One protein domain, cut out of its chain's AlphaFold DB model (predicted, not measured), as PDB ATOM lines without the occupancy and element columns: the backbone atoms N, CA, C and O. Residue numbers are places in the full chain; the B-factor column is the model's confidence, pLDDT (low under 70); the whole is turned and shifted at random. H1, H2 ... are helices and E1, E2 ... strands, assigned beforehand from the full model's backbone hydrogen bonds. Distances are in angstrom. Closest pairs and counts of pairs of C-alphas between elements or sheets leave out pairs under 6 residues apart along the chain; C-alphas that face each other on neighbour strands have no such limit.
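This is residues 13 to 79 of the 84 residues of an uncharacterized protein of Aeromonas veronii (UniProt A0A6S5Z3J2). A narrow, strongly twisted sheet of three antiparallel strands runs along the longest axis, with E1 in the middle between E2 and E3; the short helix H1 packs on it towards one end, and the short helix H2 folds onto it directly after E3. A long stretch with no named element, residues 13 to 32, leads into E1. The printed part has 67 residues, with three named strands and two named helices in the chain order E1, E2, H1, E3, H2, and its class is mixed, helices and strands. The whole is elongated, spanning 40 by 23 by 15 A, and only just compact, close to loose, with a radius of gyration of the C-alphas of 12.8 A.

Start at Glu 13 and pass residues 13 to 32 to reach E1, residues 33 to 41, the inner strand. A tight link leads to E2, residues 44 to 49, an edge strand that forms a hairpin with E1; look at N 39 and O 46, 2.7 A apart, and N 48 and O 37, 2.9 A apart. Next comes H1, residues 53 to 58, on the sheet at a height over the sheet of 9.3 A. H1 lies over E1, and E2 only just misses, with 2 of its 6 C-alphas falling there; on the local plane it stands at 3 degrees to E1, along the strands. The closest C-alphas of E1 and H1 are those of Ala 37 and Arg 53, 5.9 A apart. E3, residues 65 to 72, is the other edge strand, antiparallel to E1 at 151 degrees; N 36 and O 69 are 2.9 A apart, and N 67 and O 38 2.8 A. E2, H1 and E3 form a split strand-helix-strand unit, two strands running the same way with E1 between them, and its crossover is right-handed. H2, residues 73 to 77, is on the sheet at a height over the sheet of 8.7 A, and its closest C-alpha pair with E1 is Gln 73 and Ile 34, 6.7 A. H1 and H2 are apart. In both helices every O i to N i+4 pair is within hydrogen-bond range.

Find C-alpha 33 at (179.927, 162.253, 194.306); from there E1 runs 24.3 A to C-alpha 41 at (187.652, 179.025, 210.118). E2 measures 16.9 A, H1 8.6 A and E3 21.3 A. H2 runs 6.2 A and ends at C-alpha 77, (191.092, 160.747, 200.390).

The C-alphas farthest apart are those of Arg 27 and Asp 61, 40.8 A. The printed part has no cut, and no link between named elements is long. The mean pLDDT of the printed part is 82.4, and residue 26 is under 70.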
ATOM      1  N   GLU A  13     185.166 169.012 187.615       72.50
ATOM      2  CA  GLU A  13     185.049 168.395 188.946       72.50
ATOM      3  C   GLU A  13     186.061 168.906 189.991       72.50
ATOM      4  O   GLU A  13     185.884 168.673 191.186       72.50
ATOM      5  N   THR A  14     187.124 169.588 189.560       75.56
ATOM      6  CA  THR A  14     188.129 170.205 190.442       75.56
ATOM      7  C   THR A  14     187.669 171.540 191.019       75.56
ATOM      8  O   THR A  14     188.358 172.089 191.874       75.56
ATOM      9  N   GLN A  15     186.513 172.056 190.576       76.25
ATOM     10  CA  GLN A  15     185.975 173.367 190.955       76.25
ATOM     11  C   GLN A  15     187.034 174.472 190.813       76.25
ATOM     12  O   GLN A  15     187.432 175.091 191.795       76.25
ATOM     13  N   ASP A  16     187.510 174.680 189.583       74.56
ATOM     14  CA  ASP A  16     188.544 175.676 189.257       74.56
ATOM     15  C   ASP A  16     189.922 175.367 189.886       74.56
ATOM     16  O   ASP A  16     190.679 176.254 190.265       74.56
ATOM     17  N   GLY A  17     190.263 174.079 190.032       72.44
ATOM     18  CA  GLY A  17     191.532 173.650 190.634       72.44
ATOM     19  C   GLY A  17     191.577 173.728 192.162       72.44
ATOM     20  O   GLY A  17     192.626 173.478 192.754       72.44
ATOM     21  N   ARG A  18     190.449 174.032 192.810       74.25
ATOM     22  CA  ARG A  18     190.315 174.077 194.273       74.25
ATOM     23  C   ARG A  18     190.408 172.696 194.925       74.25
ATOM     24  O   ARG A  18     190.759 172.599 196.097       74.25
ATOM     25  N   PHE A  19     190.099 171.640 194.176       80.62
ATOM     26  CA  PHE A  19     190.157 170.254 194.631       80.62
ATOM     27  C   PHE A  19     190.989 169.392 193.681       80.62
ATOM     28  O   PHE A  19     191.006 169.646 192.471       80.62
ATOM     29  N   PRO A  20     191.647 168.335 194.188       79.50
ATOM     30  CA  PRO A  20     192.376 167.415 193.333       79.50
ATOM     31  C   PRO A  20     191.426 166.763 192.316       79.50
ATOM     32  O   PRO A  20     190.235 166.593 192.591       79.50
ATOM     33  N   PRO A  21     191.917 166.371 191.132       78.94
ATOM     34  CA  PRO A  21     191.102 165.660 190.162       78.94
ATOM     35  C   PRO A  21     190.767 164.252 190.658       78.94
ATOM     36  O   PRO A  21     191.638 163.511 191.130       78.94
ATOM     37  N   SER A  22     189.501 163.863 190.495       79.75
ATOM     38  CA  SER A  22     189.049 162.498 190.784       79.75
ATOM     39  C   SER A  22     189.794 161.483 189.918       79.75
ATOM     40  O   SER A  22     190.116 161.772 188.763       79.75
ATOM     41  N   LEU A  23     190.043 160.264 190.407       77.94
ATOM     42  CA  LEU A  23     190.543 159.186 189.535       77.94
ATOM     43  C   LEU A  23     189.524 158.827 188.444       77.94
ATOM     44  O   LEU A  23     189.915 158.354 187.375       77.94
ATOM     45  N   HIS A  24     188.234 159.049 188.701       78.25
ATOM     46  CA  HIS A  24     187.145 158.704 187.797       78.25
ATOM     47  C   HIS A  24     186.676 159.935 187.023       78.25
ATOM     48  O   HIS A  24     186.574 161.032 187.560       78.25
ATOM     49  N   ALA A  25     186.401 159.753 185.732       73.31
ATOM     50  CA  ALA A  25     185.818 160.805 184.915       73.31
ATOM     51  C   ALA A  25     184.332 160.955 185.279       73.31
ATOM     52  O   ALA A  25     183.705 159.941 185.579       73.31
ATOM     53  N   PRO A  26     183.721 162.145 185.146       69.62
ATOM     54  CA  PRO A  26     182.309 162.373 185.482       69.62
ATOM     55  C   PRO A  26     181.306 161.490 184.715       69.62
ATOM     56  O   PRO A  26     180.146 161.387 185.093       69.62
ATOM     57  N   ARG A  27     181.740 160.834 183.628       71.00
ATOM     58  CA  ARG A  27     180.946 159.860 182.855       71.00
ATOM     59  C   ARG A  27     181.212 158.394 183.226       71.00
ATOM     60  O   ARG A  27     180.732 157.502 182.535       71.00
ATOM     61  N   CYS A  28     182.025 158.128 184.243       75.56
ATOM     62  CA  CYS A  28     182.324 156.780 184.710       75.56
ATOM     63  C   CYS A  28     181.228 156.297 185.665       75.56
ATOM     64  O   CYS A  28     180.776 157.058 186.510       75.56
ATOM     65  N   GLU A  29     180.847 155.022 185.585       74.00
ATOM     66  CA  GLU A  29     179.873 154.412 186.507       74.00
ATOM     67  C   GLU A  29     180.353 154.411 187.971       74.00
ATOM     68  O   GLU A  29     179.547 154.403 188.900       74.00
ATOM     69  N   ASP A  30     181.672 154.461 188.174       73.56
ATOM     70  CA  ASP A  30     182.304 154.567 189.493       73.56
ATOM     71  C   ASP A  30     182.438 156.020 189.987       73.56
ATOM     72  O   ASP A  30     182.848 156.259 191.120       73.56
ATOM     73  N   PHE A  31     182.088 157.018 189.164       78.94
ATOM     74  CA  PHE A  31     182.092 158.415 189.590       78.94
ATOM     75  C   PHE A  31     180.900 158.680 190.509       78.94
ATOM     76  O   PHE A  31     179.796 159.004 190.071       78.94
ATOM     77  N   LYS A  32     181.132 158.515 191.811       82.50
ATOM     78  CA  LYS A  32     180.145 158.772 192.857       82.50
ATOM     79  C   LYS A  32     180.560 159.999 193.642       82.50
ATOM     80  O   LYS A  32     181.552 159.968 194.370       82.50
ATOM     81  N   GLN A  33     179.800 161.071 193.467       83.25
ATOM     82  CA  GLN A  33     179.927 162.253 194.306       83.25
ATOM     83  C   GLN A  33     179.239 161.983 195.640       83.25
ATOM     84  O   GLN A  33     178.129 161.452 195.683       83.25
ATOM     85  N   ILE A  34     179.928 162.341 196.710       88.25
ATOM     86  CA  ILE A  34     179.436 162.343 198.074       88.25
ATOM     87  C   ILE A  34     179.307 163.790 198.538       88.25
ATOM     88  O   ILE A  34     180.051 164.674 198.103       88.25
ATOM     89  N   GLU A  35     178.325 164.026 199.398       89.38
ATOM     90  CA  GLU A  35     178.109 165.335 199.993       89.38
ATOM     91  C   GLU A  35     179.067 165.511 201.174       89.38
ATOM     92  O   GLU A  35     179.044 164.747 202.143       89.38
ATOM     93  N   LEU A  36     179.935 166.511 201.073       88.06
ATOM     94  CA  LEU A  36     180.896 166.877 202.102       88.06
ATOM     95  C   LEU A  36     180.649 168.321 202.527       88.06
ATOM     96  O   LEU A  36     180.181 169.153 201.748       88.06
ATOM     97  N   ALA A  37     181.000 168.635 203.763       89.44
ATOM     98  CA  ALA A  37     180.997 169.982 204.292       89.44
ATOM     99  C   ALA A  37     182.436 170.482 204.419       89.44
ATOM    100  O   ALA A  37     183.240 169.932 205.167       89.44
ATOM    101  N   ARG A  38     182.750 171.549 203.687       87.69
ATOM    102  CA  ARG A  38     183.988 172.306 203.835       87.69
ATOM    103  C   ARG A  38     183.753 173.418 204.845       87.69
ATOM    104  O   ARG A  38     182.984 174.338 204.585       87.69
ATOM    105  N   ILE A  39     184.411 173.322 205.986       88.81
ATOM    106  CA  ILE A  39     184.335 174.275 207.083       88.81
ATOM    107  C   ILE A  39     185.635 175.076 207.078       88.81
ATOM    108  O   ILE A  39     186.719 174.532 207.262       88.81
ATOM    109  N   THR A  40     185.541 176.372 206.813       87.19
ATOM    110  CA  THR A  40     186.673 177.301 206.836       87.19
ATOM    111  C   THR A  40     186.551 178.183 208.071       87.19
ATOM    112  O   THR A  40     185.565 178.901 208.203       87.19
ATOM    113  N   CYS A  41     187.537 178.142 208.959       86.50
ATOM    114  CA  CYS A  41     187.652 179.025 210.118       86.50
ATOM    115  C   CYS A  41     189.036 179.695 210.132       86.50
ATOM    116  O   CYS A  41     189.877 179.403 209.283       86.50
ATOM    117  N   ASP A  42     189.275 180.602 211.079       82.50
ATOM    118  CA  ASP A  42     190.556 181.323 211.184       82.50
ATOM    119  C   ASP A  42     191.745 180.365 211.414       82.50
ATOM    120  O   ASP A  42     192.843 180.590 210.915       82.50
ATOM    121  N   MET A  43     191.493 179.229 212.079       77.44
ATOM    122  CA  MET A  43     192.473 178.158 212.305       77.44
ATOM    123  C   MET A  43     192.785 177.291 211.073       77.44
ATOM    124  O   MET A  43     193.715 176.485 211.138       77.44
ATOM    125  N   GLY A  44     192.024 177.400 209.979       80.25
ATOM    126  CA  GLY A  44     192.280 176.642 208.753       80.25
ATOM    127  C   GLY A  44     191.026 176.143 208.039       80.25
ATOM    128  O   GLY A  44     189.907 176.620 208.239       80.25
ATOM    129  N   CYS A  45     191.220 175.173 207.147       83.00
ATOM    130  CA  CYS A  45     190.137 174.549 206.391       83.00
ATOM    131  C   CYS A  45     190.014 173.064 206.728       83.00
ATOM    132  O   CYS A  45     190.970 172.308 206.585       83.00
ATOM    133  N   PHE A  46     188.800 172.650 207.077       84.69
ATOM    134  CA  PHE A  46     188.425 171.271 207.351       84.69
ATOM    135  C   PHE A  46     187.411 170.816 206.311       84.69
ATOM    136  O   PHE A  46     186.518 171.572 205.929       84.69
ATOM    137  N   ILE A  47     187.535 169.586 205.833       86.00
ATOM    138  CA  ILE A  47     186.526 168.967 204.977       86.00
ATOM    139  C   ILE A  47     186.089 167.709 205.698       86.00
ATOM    140  O   ILE A  47     186.921 166.876 206.041       86.00
ATOM    141  N   VAL A  48     184.794 167.590 205.950       87.38
ATOM    142  CA  VAL A  48     184.212 166.456 206.668       87.38
ATOM    143  C   VAL A  48     182.962 165.957 205.951       87.38
ATOM    144  O   VAL A  48     182.372 166.700 205.162       87.38
ATOM    145  N   PRO A  49     182.533 164.709 206.181       87.50
ATOM    146  CA  PRO A  49     181.243 164.229 205.702       87.50
ATOM    147  C   PRO A  49     180.101 165.136 206.169       87.50
ATOM    148  O   PRO A  49     180.139 165.666 207.278       87.50
ATOM    149  N   ALA A  50     179.057 165.292 205.350       86.44
ATOM    150  CA  ALA A  50     177.897 166.113 205.714       86.44
ATOM    151  C   ALA A  50     177.241 165.691 207.048       86.44
ATOM    152  O   ALA A  50     176.688 166.538 207.745       86.44
ATOM    153  N   ASP A  51     177.350 164.410 207.412       85.19
ATOM    154  CA  ASP A  51     176.872 163.850 208.683       85.19
ATOM    155  C   ASP A  51     177.660 164.379 209.898       85.19
ATOM    156  O   ASP A  51     177.081 164.685 210.935       85.19
ATOM    157  N   GLU A  52     178.972 164.587 209.749       84.56
ATOM    158  CA  GLU A  52     179.855 165.079 210.819       84.56
ATOM    159  C   GLU A  52     179.922 166.609 210.893       84.56
ATOM    160  O   GLU A  52     180.441 167.168 211.862       84.56
ATOM    161  N   ARG A  53     179.378 167.302 209.885       85.25
ATOM    162  CA  ARG A  53     179.353 168.768 209.804       85.25
ATOM    163  C   ARG A  53     178.880 169.410 211.102       85.25
ATOM    164  O   ARG A  53     179.519 170.347 211.564       85.25
ATOM    165  N   ASP A  54     177.756 168.939 211.640       84.75
ATOM    166  CA  ASP A  54     177.117 169.531 212.819       84.75
ATOM    167  C   ASP A  54     178.035 169.412 214.040       84.75
ATOM    168  O   ASP A  54     178.384 170.422 214.642       84.75
ATOM    169  N   GLY A  55     178.570 168.212 214.284       85.31
ATOM    170  CA  GLY A  55     179.491 167.962 215.389       85.31
ATOM    171  C   GLY A  55     180.771 168.794 215.301       85.31
ATOM    172  O   GLY A  55     181.219 169.335 216.308       85.31
ATOM    173  N   VAL A  56     181.358 168.966 214.112       84.19
ATOM    174  CA  VAL A  56     182.542 169.831 213.958       84.19
ATOM    175  C   VAL A  56     182.183 171.301 214.163       84.19
ATOM    176  O   VAL A  56     182.902 172.005 214.867       84.19
ATOM    177  N   CYS A  57     181.060 171.762 213.609       84.31
ATOM    178  CA  CYS A  57     180.588 173.136 213.780       84.31
ATOM    179  C   CYS A  57     180.283 173.474 215.248       84.31
ATOM    180  O   CYS A  57     180.555 174.591 215.676       84.31
ATOM    181  N   GLU A  58     179.776 172.519 216.031       86.06
ATOM    182  CA  GLU A  58     179.567 172.673 217.476       86.06
ATOM    183  C   GLU A  58     180.879 172.818 218.265       86.06
ATOM    184  O   GLU A  58     180.883 173.398 219.349       86.06
ATOM    185  N   ASN A  59     181.996 172.308 217.737       84.31
ATOM    186  CA  ASN A  59     183.314 172.404 218.370       84.31
ATOM    187  C   ASN A  59     184.094 173.668 217.967       84.31
ATOM    188  O   ASN A  59     185.162 173.925 218.529       84.31
ATOM    189  N   ILE A  60     183.599 174.455 217.008       84.38
ATOM    190  CA  ILE A  60     184.256 175.685 216.560       84.38
ATOM    191  C   ILE A  60     183.569 176.885 217.218       84.38
ATOM    192  O   ILE A  60     182.461 177.265 216.853       84.38
ATOM    193  N   ASP A  61     184.265 177.503 218.172       82.81
ATOM    194  CA  ASP A  61     183.787 178.687 218.908       82.81
ATOM    195  C   ASP A  61     183.995 180.003 218.117       82.81
ATOM    196  O   ASP A  61     183.410 181.042 218.417       82.81
ATOM    197  N   GLU A  62     184.829 179.963 217.075       84.31
ATOM    198  CA  GLU A  62     185.184 181.100 216.218       84.31
ATOM    199  C   GLU A  62     184.255 181.238 214.999       84.31
ATOM    200  O   GLU A  62     183.587 180.279 214.615       84.31
ATOM    201  N   PRO A  63     184.195 182.410 214.332       86.31
ATOM    202  CA  PRO A  63     183.440 182.543 213.090       86.31
ATOM    203  C   PRO A  63     183.963 181.566 212.030       86.31
ATOM    204  O   PRO A  63     185.096 181.671 211.561       86.31
ATOM    205  N   TYR A  64     183.106 180.632 211.629       87.69
ATOM    206  CA  TYR A  64     183.374 179.680 210.561       87.69
ATOM    207  C   TYR A  64     182.400 179.868 209.399       87.69
ATOM    208  O   TYR A  64     181.261 180.308 209.556       87.69
ATOM    209  N   GLN A  65     182.854 179.502 208.207       89.38
ATOM    210  CA  GLN A  65     182.048 179.430 207.001       89.38
ATOM    211  C   GLN A  65     181.904 177.970 206.590       89.38
ATOM    212  O   GLN A  65     182.901 177.280 206.393       89.38
ATOM    213  N   VAL A  66     180.665 177.515 206.422       88.50
ATOM    214  CA  VAL A  66     180.374 176.164 205.939       88.50
ATOM    215  C   VAL A  66     179.928 176.224 204.488       88.50
ATOM    216  O   VAL A  66     179.005 176.959 204.142       88.50
ATOM    217  N   GLU A  67     180.573 175.434 203.642       89.06
ATOM    218  CA  GLU A  67     180.265 175.293 202.224       89.06
ATOM    219  C   GLU A  67     180.030 173.815 201.906       89.06
ATOM    220  O   GLU A  67     180.887 172.968 202.159       89.06
ATOM    221  N   THR A  68     178.861 173.486 201.358       88.00
ATOM    222  CA  THR A  68     178.580 172.124 200.896       88.00
ATOM    223  C   THR A  68     179.301 171.884 199.574       88.00
ATOM    224  O   THR A  68     179.055 172.585 198.593       88.00
ATOM    225  N   VAL A  69     180.175 170.878 199.536       86.69
ATOM    226  CA  VAL A  69     180.963 170.505 198.360       86.69
ATOM    227  C   VAL A  69     180.677 169.060 197.960       86.69
ATOM    228  O   VAL A  69     180.624 168.155 198.786       86.69
ATOM    229  N   MET A  70     180.483 168.845 196.661       87.00
ATOM    230  CA  MET A  70     180.159 167.539 196.082       87.00
ATOM    231  C   MET A  70     181.416 166.935 195.457       87.00
ATOM    232  O   MET A  70     181.699 167.164 194.277       87.00
ATOM    233  N   LEU A  71     182.188 166.183 196.239       84.81
ATOM    234  CA  LEU A  71     183.442 165.570 195.782       84.81
ATOM    235  C   LEU A  71     183.306 164.057 195.713       84.81
ATOM    236  O   LEU A  71     182.428 163.472 196.329       84.81
ATOM    237  N   THR A  72     184.170 163.396 194.953       85.56
ATOM    238  CA  THR A  72     184.245 161.928 194.994       85.56
ATOM    239  C   THR A  72     185.047 161.451 196.204       85.56
ATOM    240  O   THR A  72     185.918 162.171 196.690       85.56
ATOM    241  N   GLN A  73     184.799 160.221 196.666       81.31
ATOM    242  CA  GLN A  73     185.531 159.629 197.799       81.31
ATOM    243  C   GLN A  73     187.054 159.688 197.614       81.31
ATOM    244  O   GLN A  73     187.785 159.956 198.557       81.31
ATOM    245  N   ASP A  74     187.532 159.478 196.390       83.31
ATOM    246  CA  ASP A  74     188.952 159.587 196.066       83.31
ATOM    247  C   ASP A  74     189.483 161.027 196.157       83.31
ATOM    248  O   ASP A  74     190.611 161.246 196.588       83.31
ATOM    249  N   GLN A  75     188.691 162.021 195.747       82.12
ATOM    250  CA  GLN A  75     189.100 163.416 195.915       82.12
ATOM    251  C   GLN A  75     189.228 163.758 197.394       82.12
ATOM    252  O   GLN A  75     190.163 164.457 197.755       82.12
ATOM    253  N   PHE A  76     188.317 163.246 198.225       83.50
ATOM    254  CA  PHE A  76     188.374 163.399 199.672       83.50
ATOM    255  C   PHE A  76     189.603 162.723 200.291       83.50
ATOM    256  O   PHE A  76     190.304 163.358 201.060       83.50
ATOM    257  N   ASP A  77     189.918 161.490 199.894       80.62
ATOM    258  CA  ASP A  77     191.092 160.747 200.390       80.62
ATOM    259  C   ASP A  77     192.427 161.434 200.048       80.62
ATOM    260  O   ASP A  77     193.400 161.361 200.793       80.62
ATOM    261  N   LYS A  78     192.470 162.152 198.920       79.56
ATOM    262  CA  LYS A  78     193.633 162.950 198.504       79.56
ATOM    263  C   LYS A  78     193.716 164.316 199.168       79.56
ATOM    264  O   LYS A  78     194.745 164.979 199.020       79.56
ATOM    265  N   LEU A  79     192.633 164.789 199.779       76.94
ATOM    266  CA  LEU A  79     192.657 166.069 200.461       76.94
ATOM    267  C   LEU A  79     193.430 165.903 201.770       76.94
ATOM    268  O   LEU A  79     193.236 164.917 202.477       76.94
TER     269      LEU A  79